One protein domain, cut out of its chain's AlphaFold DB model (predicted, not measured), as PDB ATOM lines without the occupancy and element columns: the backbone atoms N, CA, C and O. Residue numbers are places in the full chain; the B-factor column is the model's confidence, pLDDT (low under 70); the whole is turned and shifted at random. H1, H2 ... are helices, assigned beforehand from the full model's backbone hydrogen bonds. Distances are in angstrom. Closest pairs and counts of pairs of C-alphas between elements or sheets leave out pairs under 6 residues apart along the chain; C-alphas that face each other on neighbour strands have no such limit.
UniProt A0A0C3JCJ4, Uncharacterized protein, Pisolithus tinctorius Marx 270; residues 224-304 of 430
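What this domain is: This is residues 224 to 304 of the 430 residues of an uncharacterized protein of Pisolithus tinctorius Marx 270 (UniProt A0A0C3JCJ4). The longest helix, H1, forms one long side of a flat, four-helix arrangement, with H2 and then H4 staggered along its other side, both running opposite to H1. H3 crosses H4 on the side away from H1, and residues 279 to 284 of the link between H3 and H4 stick out. The printed part has 81 residues with four named helices, in the order H1, H2, H3, H4, and no named strand; its class is all helix. It is compact, with a radius of gyration of the C-alphas of 12.9 A, and spans 37 by 32 by 17 A, only just flat.

Where its parts are: H1, residues 226 to 245, is 26.1 A long and begins at C-alpha 226 (100.025, -16.664, 137.993); it has a kink of 34 degrees near residue 239. H2 is residues 251 to 260, H3 residues 264 to 278, 20.2 A long, and H4 residues 289 to 301, 18.2 A long, ending at C-alpha 301 (106.355, -21.980, 139.970).

How they stand to each other: H1 touches H2 with residues 236 to 244 alone, in a hairpin; the closest C-alphas, of Ala 240 and Tyr 254, are 6.6 A apart, and the shallow tilt of 33 degrees, opposite ways, is only just short of steep. H4 touches H2 with residues 289 to 292 alone, closest at the C-alphas of Met 289 and Asp 255, 4.9 A, at a shallow tilt of 31 degrees, the same way. H3 touches H4 with residues 270 to 274 alone, about perpendicular at 76 degrees; the C-alphas of Met 270 and Glu 295 are closest, 6.4 A. H1 and H4 are close but not clearly touching, and H1 and H3 are apart. Every O i to N i+4 pair is within hydrogen-bond range in H2, H3 and H4, and 15 of 16 in H1.

The domain as a whole: The C-alphas farthest apart, of Tyr 247 and Gly 303, are 37.9 A apart. The printed part has no cut and no long link. Mean pLDDT of the printed part is 87.1, and residue 304 is under 70.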
ATOM      1  N   ALA A 224     103.050 -10.815 140.556       74.94
ATOM      2  CA  ALA A 224     103.529 -11.594 141.696       74.94
ATOM      3  C   ALA A 224     102.968 -13.024 141.696       74.94
ATOM      4  O   ALA A 224     103.580 -13.930 142.265       74.94
ATOM      5  N   MET A 225     101.811 -13.234 141.065       83.62
ATOM      6  CA  MET A 225     101.125 -14.520 140.969       83.62
ATOM      7  C   MET A 225     100.788 -14.897 139.523       83.62
ATOM      8  O   MET A 225     100.785 -14.076 138.607       83.62
ATOM      9  N   GLU A 226     100.473 -16.178 139.307       86.25
ATOM     10  CA  GLU A 226     100.025 -16.664 137.993       86.25
ATOM     11  C   GLU A 226      98.684 -16.038 137.576       86.25
ATOM     12  O   GLU A 226      98.418 -15.886 136.384       86.25
ATOM     13  N   GLU A 227      97.846 -15.659 138.544       87.50
ATOM     14  CA  GLU A 227      96.606 -14.912 138.308       87.50
ATOM     15  C   GLU A 227      96.905 -13.515 137.745       87.50
ATOM     16  O   GLU A 227      96.402 -13.198 136.668       87.50
ATOM     17  N   ASP A 228      97.828 -12.766 138.361       85.56
ATOM     18  CA  ASP A 228      98.271 -11.449 137.874       85.56
ATOM     19  C   ASP A 228      98.841 -11.533 136.449       85.56
ATOM     20  O   ASP A 228      98.524 -10.719 135.581       85.56
ATOM     21  N   LEU A 229      99.652 -12.564 136.170       89.00
ATOM     22  CA  LEU A 229     100.204 -12.792 134.831       89.00
ATOM     23  C   LEU A 229      99.096 -13.032 133.800       89.00
ATOM     24  O   LEU A 229      99.214 -12.608 132.650       89.00
ATOM     25  N   ARG A 230      98.032 -13.743 134.187       90.19
ATOM     26  CA  ARG A 230      96.896 -14.044 133.311       90.19
ATOM     27  C   ARG A 230      96.107 -12.781 132.982       90.19
ATOM     28  O   ARG A 230      95.742 -12.600 131.824       90.19
ATOM     29  N   GLU A 231      95.877 -11.922 133.970       86.81
ATOM     30  CA  GLU A 231      95.204 -10.635 133.773       86.81
ATOM     31  C   GLU A 231      96.029  -9.704 132.883       86.81
ATOM     32  O   GLU A 231      95.509  -9.184 131.892       86.81
ATOM     33  N   TYR A 232      97.330  -9.576 133.165       88.12
ATOM     34  CA  TYR A 232      98.259  -8.817 132.328       88.12
ATOM     35  C   TYR A 232      98.245  -9.317 130.879       88.12
ATOM     36  O   TYR A 232      98.089  -8.531 129.944       88.12
ATOM     37  N   LEU A 233      98.334 -10.636 130.681       91.00
ATOM     38  CA  LEU A 233      98.284 -11.242 129.354       91.00
ATOM     39  C   LEU A 233      96.986 -10.947 128.616       91.00
ATOM     40  O   LEU A 233      97.020 -10.606 127.438       91.00
ATOM     41  N   GLN A 234      95.849 -11.069 129.298       89.00
ATOM     42  CA  GLN A 234      94.547 -10.807 128.702       89.00
ATOM     43  C   GLN A 234      94.437  -9.353 128.231       89.00
ATOM     44  O   GLN A 234      93.967  -9.097 127.118       89.00
ATOM     45  N   GLN A 235      94.886  -8.400 129.049       81.88
ATOM     46  CA  GLN A 235      94.904  -6.982 128.687       81.88
ATOM     47  C   GLN A 235      95.846  -6.730 127.505       81.88
ATOM     48  O   GLN A 235      95.452  -6.113 126.510       81.88
ATOM     49  N   TYR A 236      97.058  -7.283 127.569       87.50
ATOM     50  CA  TYR A 236      98.059  -7.145 126.521       87.50
ATOM     51  C   TYR A 236      97.582  -7.718 125.176       87.50
ATOM     52  O   TYR A 236      97.624  -7.038 124.151       87.50
ATOM     53  N   GLU A 237      97.055  -8.945 125.159       86.88
ATOM     54  CA  GLU A 237      96.512  -9.588 123.956       86.88
ATOM     55  C   GLU A 237      95.297  -8.847 123.386       86.88
ATOM     56  O   GLU A 237      95.105  -8.817 122.165       86.88
ATOM     57  N   THR A 238      94.489  -8.222 124.244       81.75
ATOM     58  CA  THR A 238      93.346  -7.414 123.806       81.75
ATOM     59  C   THR A 238      93.822  -6.196 123.020       81.75
ATOM     60  O   THR A 238      93.361  -5.974 121.898       81.75
ATOM     61  N   ILE A 239      94.782  -5.445 123.566       78.62
ATOM     62  CA  ILE A 239      95.262  -4.190 122.977       78.62
ATOM     63  C   ILE A 239      96.276  -4.469 121.863       78.62
ATOM     64  O   ILE A 239      96.010  -4.229 120.681       78.62
ATOM     65  N   ALA A 240      97.438  -5.021 122.214       81.44
ATOM     66  CA  ALA A 240      98.532  -5.251 121.278       81.44
ATOM     67  C   ALA A 240      98.166  -6.321 120.241       81.44
ATOM     68  O   ALA A 240      98.537  -6.209 119.072       81.44
ATOM     69  N   GLY A 241      97.380  -7.335 120.624       81.50
ATOM     70  CA  GLY A 241      96.947  -8.377 119.691       81.50
ATOM     71  C   GLY A 241      95.962  -7.854 118.645       81.50
ATOM     72  O   GLY A 241      96.015  -8.281 117.491       81.50
ATOM     73  N   TYR A 242      95.096  -6.896 118.998       80.94
ATOM     74  CA  TYR A 242      94.269  -6.192 118.013       80.94
ATOM     75  C   TYR A 242      95.132  -5.386 117.033       80.94
ATOM     76  O   TYR A 242      94.960  -5.516 115.821       80.94
ATOM     77  N   LEU A 243      96.106  -4.621 117.537       74.19
ATOM     78  CA  LEU A 243      97.009  -3.819 116.702       74.19
ATOM     79  C   LEU A 243      97.857  -4.678 115.753       74.19
ATOM     80  O   LEU A 243      97.977  -4.338 114.573       74.19
ATOM     81  N   ASN A 244      98.371  -5.811 116.235       87.06
ATOM     82  CA  ASN A 244      99.116  -6.777 115.427       87.06
ATOM     83  C   ASN A 244      98.224  -7.379 114.319       87.06
ATOM     84  O   ASN A 244      98.593  -7.366 113.147       87.06
ATOM     85  N   ARG A 245      96.983  -7.791 114.634       89.94
ATOM     86  CA  ARG A 245      96.015  -8.292 113.628       89.94
ATOM     87  C   ARG A 245      95.633  -7.253 112.574       89.94
ATOM     88  O   ARG A 245      95.340  -7.610 111.435       89.94
ATOM     89  N   CYS A 246      95.630  -5.974 112.938       86.50
ATOM     90  CA  CYS A 246      95.417  -4.875 112.002       86.50
ATOM     91  C   CYS A 246      96.677  -4.507 111.195       86.50
ATOM     92  O   CYS A 246      96.623  -3.544 110.429       86.50
ATOM     93  N   TYR A 247      97.787  -5.243 111.354       89.19
ATOM     94  CA  TYR A 247      99.094  -4.968 110.747       89.19
ATOM     95  C   TYR A 247      99.626  -3.564 111.071       89.19
ATOM     96  O   TYR A 247     100.345  -2.961 110.276       89.19
ATOM     97  N   LYS A 248      99.236  -3.016 112.229       86.44
ATOM     98  CA  LYS A 248      99.725  -1.722 112.730       86.44
ATOM     99  C   LYS A 248     100.980  -1.861 113.586       86.44
ATOM    100  O   LYS A 248     101.583  -0.855 113.936       86.44
ATOM    101  N   LEU A 249     101.331  -3.089 113.943       86.75
ATOM    102  CA  LEU A 249     102.396  -3.424 114.869       86.75
ATOM    103  C   LEU A 249     103.116  -4.645 114.296       86.75
ATOM    104  O   LEU A 249     102.448  -5.577 113.844       86.75
ATOM    105  N   THR A 250     104.446  -4.610 114.225       92.19
ATOM    106  CA  THR A 250     105.222  -5.759 113.736       92.19
ATOM    107  C   THR A 250     105.309  -6.835 114.817       92.19
ATOM    108  O   THR A 250     105.080  -6.561 115.992       92.19
ATOM    109  N   GLN A 251     105.662  -8.072 114.459       92.38
ATOM    110  CA  GLN A 251     105.850  -9.115 115.473       92.38
ATOM    111  C   GLN A 251     106.983  -8.763 116.456       92.38
ATOM    112  O   GLN A 251     106.869  -9.060 117.640       92.38
ATOM    113  N   GLU A 252     108.035  -8.086 115.989       91.31
ATOM    114  CA  GLU A 252     109.139  -7.624 116.838       91.31
ATOM    115  C   GLU A 252     108.680  -6.559 117.834       91.31
ATOM    116  O   GLU A 252     108.984  -6.668 119.019       91.31
ATOM    117  N   ASP A 253     107.884  -5.581 117.389       88.56
ATOM    118  CA  ASP A 253     107.292  -4.583 118.289       88.56
ATOM    119  C   ASP A 253     106.342  -5.251 119.294       88.56
ATOM    120  O   ASP A 253     106.297  -4.875 120.462       88.56
ATOM    121  N   TYR A 254     105.607  -6.280 118.858       90.06
ATOM    122  CA  TYR A 254     104.686  -7.030 119.712       90.06
ATOM    123  C   TYR A 254     105.435  -7.803 120.797       90.06
ATOM    124  O   TYR A 254     104.989  -7.864 121.938       90.06
ATOM    125  N   ASP A 255     106.582  -8.385 120.473       92.50
ATOM    126  CA  ASP A 255     107.409  -9.069 121.461       92.50
ATOM    127  C   ASP A 255     108.136  -8.057 122.374       92.50
ATOM    128  O   ASP A 255     108.214  -8.266 123.587       92.50
ATOM    129  N   SER A 256     108.588  -6.921 121.825       89.19
ATOM    130  CA  SER A 256     109.261  -5.850 122.578       89.19
ATOM    131  C   SER A 256     108.339  -5.211 123.613       89.19
ATOM    132  O   SER A 256     108.700  -5.134 124.784       89.19
ATOM    133  N   TYR A 257     107.122  -4.817 123.227       88.00
ATOM    134  CA  TYR A 257     106.183  -4.181 124.155       88.00
ATOM    135  C   TYR A 257     105.705  -5.122 125.258       88.00
ATOM    136  O   TYR A 257     105.448  -4.667 126.373       88.00
ATOM    137  N   PHE A 258     105.627  -6.426 124.978       91.50
ATOM    138  CA  PHE A 258     105.327  -7.410 126.011       91.50
ATOM    139  C   PHE A 258     106.432  -7.433 127.065       91.50
ATOM    140  O   PHE A 258     106.146  -7.370 128.253       91.50
ATOM    141  N   TRP A 259     107.696  -7.495 126.635       91.12
ATOM    142  CA  TRP A 259     108.837  -7.444 127.545       91.12
ATOM    143  C   TRP A 259     108.869  -6.130 128.333       91.12
ATOM    144  O   TRP A 259     108.967  -6.159 129.556       91.12
ATOM    145  N   GLU A 260     108.734  -4.993 127.647       86.31
ATOM    146  CA  GLU A 260     108.807  -3.644 128.224       86.31
ATOM    147  C   GLU A 260     107.699  -3.352 129.242       86.31
ATOM    148  O   GLU A 260     107.930  -2.598 130.185       86.31
ATOM    149  N   GLY A 261     106.516  -3.952 129.079       84.62
ATOM    150  CA  GLY A 261     105.398  -3.776 130.004       84.62
ATOM    151  C   GLY A 261     105.526  -4.549 131.322       84.62
ATOM    152  O   GLY A 261     104.689  -4.361 132.203       84.62
ATOM    153  N   LEU A 262     106.537  -5.412 131.466       86.38
ATOM    154  CA  LEU A 262     106.818  -6.134 132.708       86.38
ATOM    155  C   LEU A 262     107.494  -5.228 133.748       86.38
ATOM    156  O   LEU A 262     108.170  -4.256 133.414       86.38
ATOM    157  N   ASP A 263     107.355  -5.583 135.026       84.50
ATOM    158  CA  ASP A 263     108.092  -4.921 136.104       84.50
ATOM    159  C   ASP A 263     109.619  -5.047 135.912       84.50
ATOM    160  O   ASP A 263     110.111  -6.089 135.478       84.50
ATOM    161  N   GLN A 264     110.386  -4.001 136.244       81.81
ATOM    162  CA  GLN A 264     111.837  -3.976 136.018       81.81
ATOM    163  C   GLN A 264     112.600  -5.017 136.847       81.81
ATOM    164  O   GLN A 264     113.619  -5.531 136.374       81.81
ATOM    165  N   GLU A 265     112.150  -5.337 138.065       82.94
ATOM    166  CA  GLU A 265     112.796  -6.380 138.872       82.94
ATOM    167  C   GLU A 265     112.547  -7.749 138.245       82.94
ATOM    168  O   GLU A 265     113.492  -8.515 138.037       82.94
ATOM    169  N   LEU A 266     111.304  -8.000 137.821       85.38
ATOM    170  CA  LEU A 266     110.948  -9.194 137.061       85.38
ATOM    171  C   LEU A 266     111.764  -9.295 135.761       85.38
ATOM    172  O   LEU A 266     112.352 -10.340 135.496       85.38
ATOM    173  N   GLN A 267     111.875  -8.216 134.979       90.56
ATOM    174  CA  GLN A 267     112.696  -8.182 133.761       90.56
ATOM    175  C   GLN A 267     114.156  -8.535 134.047       90.56
ATOM    176  O   GLN A 267     114.766  -9.281 133.281       90.56
ATOM    177  N   LYS A 268     114.739  -8.011 135.130       88.94
ATOM    178  CA  LYS A 268     116.138  -8.273 135.482       88.94
ATOM    179  C   LYS A 268     116.366  -9.751 135.799       88.94
ATOM    180  O   LYS A 268     117.255 -10.361 135.204       88.94
ATOM    181  N   ASP A 269     115.538 -10.322 136.669       88.62
ATOM    182  CA  ASP A 269     115.627 -11.732 137.064       88.62
ATOM    183  C   ASP A 269     115.398 -12.656 135.858       88.62
ATOM    184  O   ASP A 269     116.133 -13.620 135.621       88.62
ATOM    185  N   MET A 270     114.419 -12.314 135.021       91.31
ATOM    186  CA  MET A 270     114.159 -13.025 133.777       91.31
ATOM    187  C   MET A 270     115.310 -12.924 132.787       91.31
ATOM    188  O   MET A 270     115.614 -13.907 132.119       91.31
ATOM    189  N   LEU A 271     115.946 -11.760 132.653       91.06
ATOM    190  CA  LEU A 271     117.033 -11.560 131.701       91.06
ATOM    191  C   LEU A 271     118.240 -12.425 132.070       91.06
ATOM    192  O   LEU A 271     118.868 -13.003 131.180       91.06
ATOM    193  N   GLU A 272     118.548 -12.544 133.363       89.69
ATOM    194  CA  GLU A 272     119.586 -13.451 133.859       89.69
ATOM    195  C   GLU A 272     119.256 -14.910 133.509       89.69
ATOM    196  O   GLU A 272     120.089 -15.610 132.921       89.69
ATOM    197  N   ASN A 273     118.018 -15.350 133.754       90.62
ATOM    198  CA  ASN A 273     117.599 -16.716 133.439       90.62
ATOM    199  C   ASN A 273     117.524 -17.007 131.934       90.62
ATOM    200  O   ASN A 273     117.950 -18.075 131.485       90.62
ATOM    201  N   LEU A 274     117.008 -16.070 131.135       91.88
ATOM    202  CA  LEU A 274     116.897 -16.202 129.683       91.88
ATOM    203  C   LEU A 274     118.282 -16.312 129.044       91.88
ATOM    204  O   LEU A 274     118.476 -17.190 128.198       91.88
ATOM    205  N   LYS A 275     119.248 -15.495 129.489       90.25
ATOM    206  CA  LYS A 275     120.659 -15.590 129.075       90.25
ATOM    207  C   LYS A 275     121.275 -16.927 129.480       90.25
ATOM    208  O   LYS A 275     121.982 -17.542 128.684       90.25
ATOM    209  N   PHE A 276     120.990 -17.402 130.693       89.44
ATOM    210  CA  PHE A 276     121.509 -18.678 131.182       89.44
ATOM    211  C   PHE A 276     120.965 -19.879 130.391       89.44
ATOM    212  O   PHE A 276     121.727 -20.776 130.032       89.44
ATOM    213  N   ARG A 277     119.659 -19.906 130.093       87.56
ATOM    214  CA  ARG A 277     118.990 -21.054 129.454       87.56
ATOM    215  C   ARG A 277     119.090 -21.068 127.930       87.56
ATOM    216  O   ARG A 277     119.165 -22.148 127.349       87.56
ATOM    217  N   ASN A 278     119.062 -19.904 127.280       86.06
ATOM    218  CA  ASN A 278     119.001 -19.809 125.816       86.06
ATOM    219  C   ASN A 278     120.329 -19.368 125.176       86.06
ATOM    220  O   ASN A 278     120.415 -19.303 123.951       86.06
ATOM    221  N   GLY A 279     121.363 -19.110 125.983       86.56
ATOM    222  CA  GLY A 279     122.662 -18.634 125.520       86.56
ATOM    223  C   GLY A 279     122.714 -17.118 125.309       86.56
ATOM    224  O   GLY A 279     121.745 -16.391 125.533       86.56
ATOM    225  N   LEU A 280     123.889 -16.636 124.896       80.12
ATOM    226  CA  LEU A 280     124.108 -15.233 124.547       80.12
ATOM    227  C   LEU A 280     123.368 -14.913 123.245       80.12
ATOM    228  O   LEU A 280     123.734 -15.410 122.182       80.12
ATOM    229  N   ARG A 281     122.332 -14.085 123.353       79.75
ATOM    230  CA  ARG A 281     121.660 -13.436 122.228       79.75
ATOM    231  C   ARG A 281     122.171 -12.003 122.111       79.75
ATOM    232  O   ARG A 281     122.546 -11.415 123.131       79.75
ATOM    233  N   ASP A 282     122.188 -11.460 120.899       78.38
ATOM    234  CA  ASP A 282     122.513 -10.051 120.693       78.38
ATOM    235  C   ASP A 282     121.532  -9.179 121.481       78.38
ATOM    236  O   ASP A 282     120.328  -9.430 121.508       78.38
ATOM    237  N   SER A 283     122.075  -8.189 122.192       71.88
ATOM    238  CA  SER A 283     121.326  -7.399 123.177       71.88
ATOM    239  C   SER A 283     120.210  -6.548 122.564       71.88
ATOM    240  O   SER A 283     119.381  -6.036 123.314       71.88
ATOM    241  N   ASP A 284     120.223  -6.360 121.245       80.44
ATOM    242  CA  ASP A 284     119.284  -5.499 120.530       80.44
ATOM    243  C   ASP A 284     118.026  -6.241 120.042       80.44
ATOM    244  O   ASP A 284     117.029  -5.585 119.748       80.44
ATOM    245  N   ASP A 285     118.021  -7.581 120.013       86.00
ATOM    246  CA  ASP A 285     116.864  -8.349 119.540       86.00
ATOM    247  C   ASP A 285     115.869  -8.637 120.683       86.00
ATOM    248  O   ASP A 285     116.219  -9.355 121.635       86.00
ATOM    249  N   PRO A 286     114.597  -8.196 120.582       87.75
ATOM    250  CA  PRO A 286     113.599  -8.426 121.622       87.75
ATOM    251  C   PRO A 286     113.350  -9.923 121.811       87.75
ATOM    252  O   PRO A 286     113.258 -10.692 120.846       87.75
ATOM    253  N   TRP A 287     113.278 -10.368 123.068       92.25
ATOM    254  CA  TRP A 287     112.995 -11.766 123.381       92.25
ATOM    255  C   TRP A 287     111.589 -12.134 122.898       92.25
ATOM    256  O   TRP A 287     110.644 -11.431 123.248       92.25
ATOM    257  N   PRO A 288     111.418 -13.253 122.169       94.06
ATOM    258  CA  PRO A 288     110.095 -13.698 121.751       94.06
ATOM    259  C   PRO A 288     109.155 -13.840 122.955       94.06
ATOM    260  O   PRO A 288     109.527 -14.472 123.952       94.06
ATOM    261  N   MET A 289     107.930 -13.309 122.867       94.06
ATOM    262  CA  MET A 289     106.979 -13.268 123.988       94.06
ATOM    263  C   MET A 289     106.744 -14.648 124.617       94.06
ATOM    264  O   MET A 289     106.639 -14.781 125.833       94.06
ATOM    265  N   ASN A 290     106.720 -15.713 123.814       94.81
ATOM    266  CA  ASN A 290     106.550 -17.079 124.312       94.81
ATOM    267  C   ASN A 290     107.699 -17.547 125.228       94.81
ATOM    268  O   ASN A 290     107.457 -18.307 126.166       94.81
ATOM    269  N   LYS A 291     108.935 -17.101 124.977       94.94
ATOM    270  CA  LYS A 291     110.111 -17.407 125.803       94.94
ATOM    271  C   LYS A 291     110.070 -16.637 127.107       94.94
ATOM    272  O   LYS A 291     110.278 -17.231 128.162       94.94
ATOM    273  N   VAL A 292     109.738 -15.353 127.019       94.44
ATOM    274  CA  VAL A 292     109.508 -14.483 128.174       94.44
ATOM    275  C   VAL A 292     108.437 -15.113 129.067       94.44
ATOM    276  O   VAL A 292     108.690 -15.419 130.225       94.44
ATOM    277  N   LEU A 293     107.283 -15.466 128.505       94.12
ATOM    278  CA  LEU A 293     106.192 -16.104 129.238       94.12
ATOM    279  C   LEU A 293     106.542 -17.430 129.892       94.12
ATOM    280  O   LEU A 293     106.095 -17.704 131.007       94.12
ATOM    281  N   GLN A 294     107.299 -18.274 129.194       94.38
ATOM    282  CA  GLN A 294     107.764 -19.529 129.761       94.38
ATOM    283  C   GLN A 294     108.617 -19.266 131.004       94.38
ATOM    284  O   GLN A 294     108.433 -19.940 132.014       94.38
ATOM    285  N   GLU A 295     109.492 -18.265 130.954       94.62
ATOM    286  CA  GLU A 295     110.370 -17.941 132.071       94.62
ATOM    287  C   GLU A 295     109.616 -17.309 133.252       94.62
ATOM    288  O   GLU A 295     109.862 -17.707 134.388       94.62
ATOM    289  N   ILE A 296     108.625 -16.435 133.016       92.75
ATOM    290  CA  ILE A 296     107.767 -15.915 134.105       92.75
ATOM    291  C   ILE A 296     107.067 -17.073 134.816       92.75
ATOM    292  O   ILE A 296     107.080 -17.158 136.041       92.75
ATOM    293  N   LYS A 297     106.478 -18.005 134.057       93.38
ATOM    294  CA  LYS A 297     105.793 -19.169 134.636       93.38
ATOM    295  C   LYS A 297     106.737 -20.033 135.463       93.38
ATOM    296  O   LYS A 297     106.335 -20.542 136.505       93.38
ATOM    297  N   GLU A 298     107.976 -20.207 135.016       91.88
ATOM    298  CA  GLU A 298     108.991 -20.939 135.770       91.88
ATOM    299  C   GLU A 298     109.371 -20.201 137.060       91.88
ATOM    300  O   GLU A 298     109.371 -20.827 138.118       91.88
ATOM    301  N   LEU A 299     109.610 -18.888 137.017       89.94
ATOM    302  CA  LEU A 299     109.891 -18.078 138.211       89.94
ATOM    303  C   LEU A 299     108.759 -18.168 139.244       89.94
ATOM    304  O   LEU A 299     109.008 -18.466 140.415       89.94
ATOM    305  N   LEU A 300     107.512 -18.014 138.789       88.44
ATOM    306  CA  LEU A 300     106.323 -18.109 139.637       88.44
ATOM    307  C   LEU A 300     106.151 -19.513 140.245       88.44
ATOM    308  O   LEU A 300     105.820 -19.641 141.422       88.44
ATOM    309  N   ARG A 301     106.434 -20.584 139.485       89.75
ATOM    310  CA  ARG A 301     106.355 -21.980 139.970       89.75
ATOM    311  C   ARG A 301     107.364 -22.306 141.059       89.75
ATOM    312  O   ARG A 301     107.051 -23.075 141.964       89.75
ATOM    313  N   HIS A 302     108.568 -21.750 140.969       86.06
ATOM    314  CA  HIS A 302     109.617 -22.002 141.957       86.06
ATOM    315  C   HIS A 302     109.413 -21.200 143.248       86.06
ATOM    316  O   HIS A 302     110.211 -21.333 144.176       86.06
ATOM    317  N   GLY A 303     108.343 -20.397 143.334       70.06
ATOM    318  CA  GLY A 303     108.035 -19.598 144.515       70.06
ATOM    319  C   GLY A 303     109.160 -18.630 144.857       70.06
ATOM    320  O   GLY A 303     109.340 -18.303 146.033       70.06
ATOM    321  N   VAL A 304     109.937 -18.211 143.848       64.69
ATOM    322  CA  VAL A 304     110.927 -17.148 143.997       64.69
ATOM    323  C   VAL A 304     110.121 -15.892 144.281       64.69
ATOM    324  O   VAL A 304     109.601 -15.242 143.382       64.69
TER     325      VAL A 304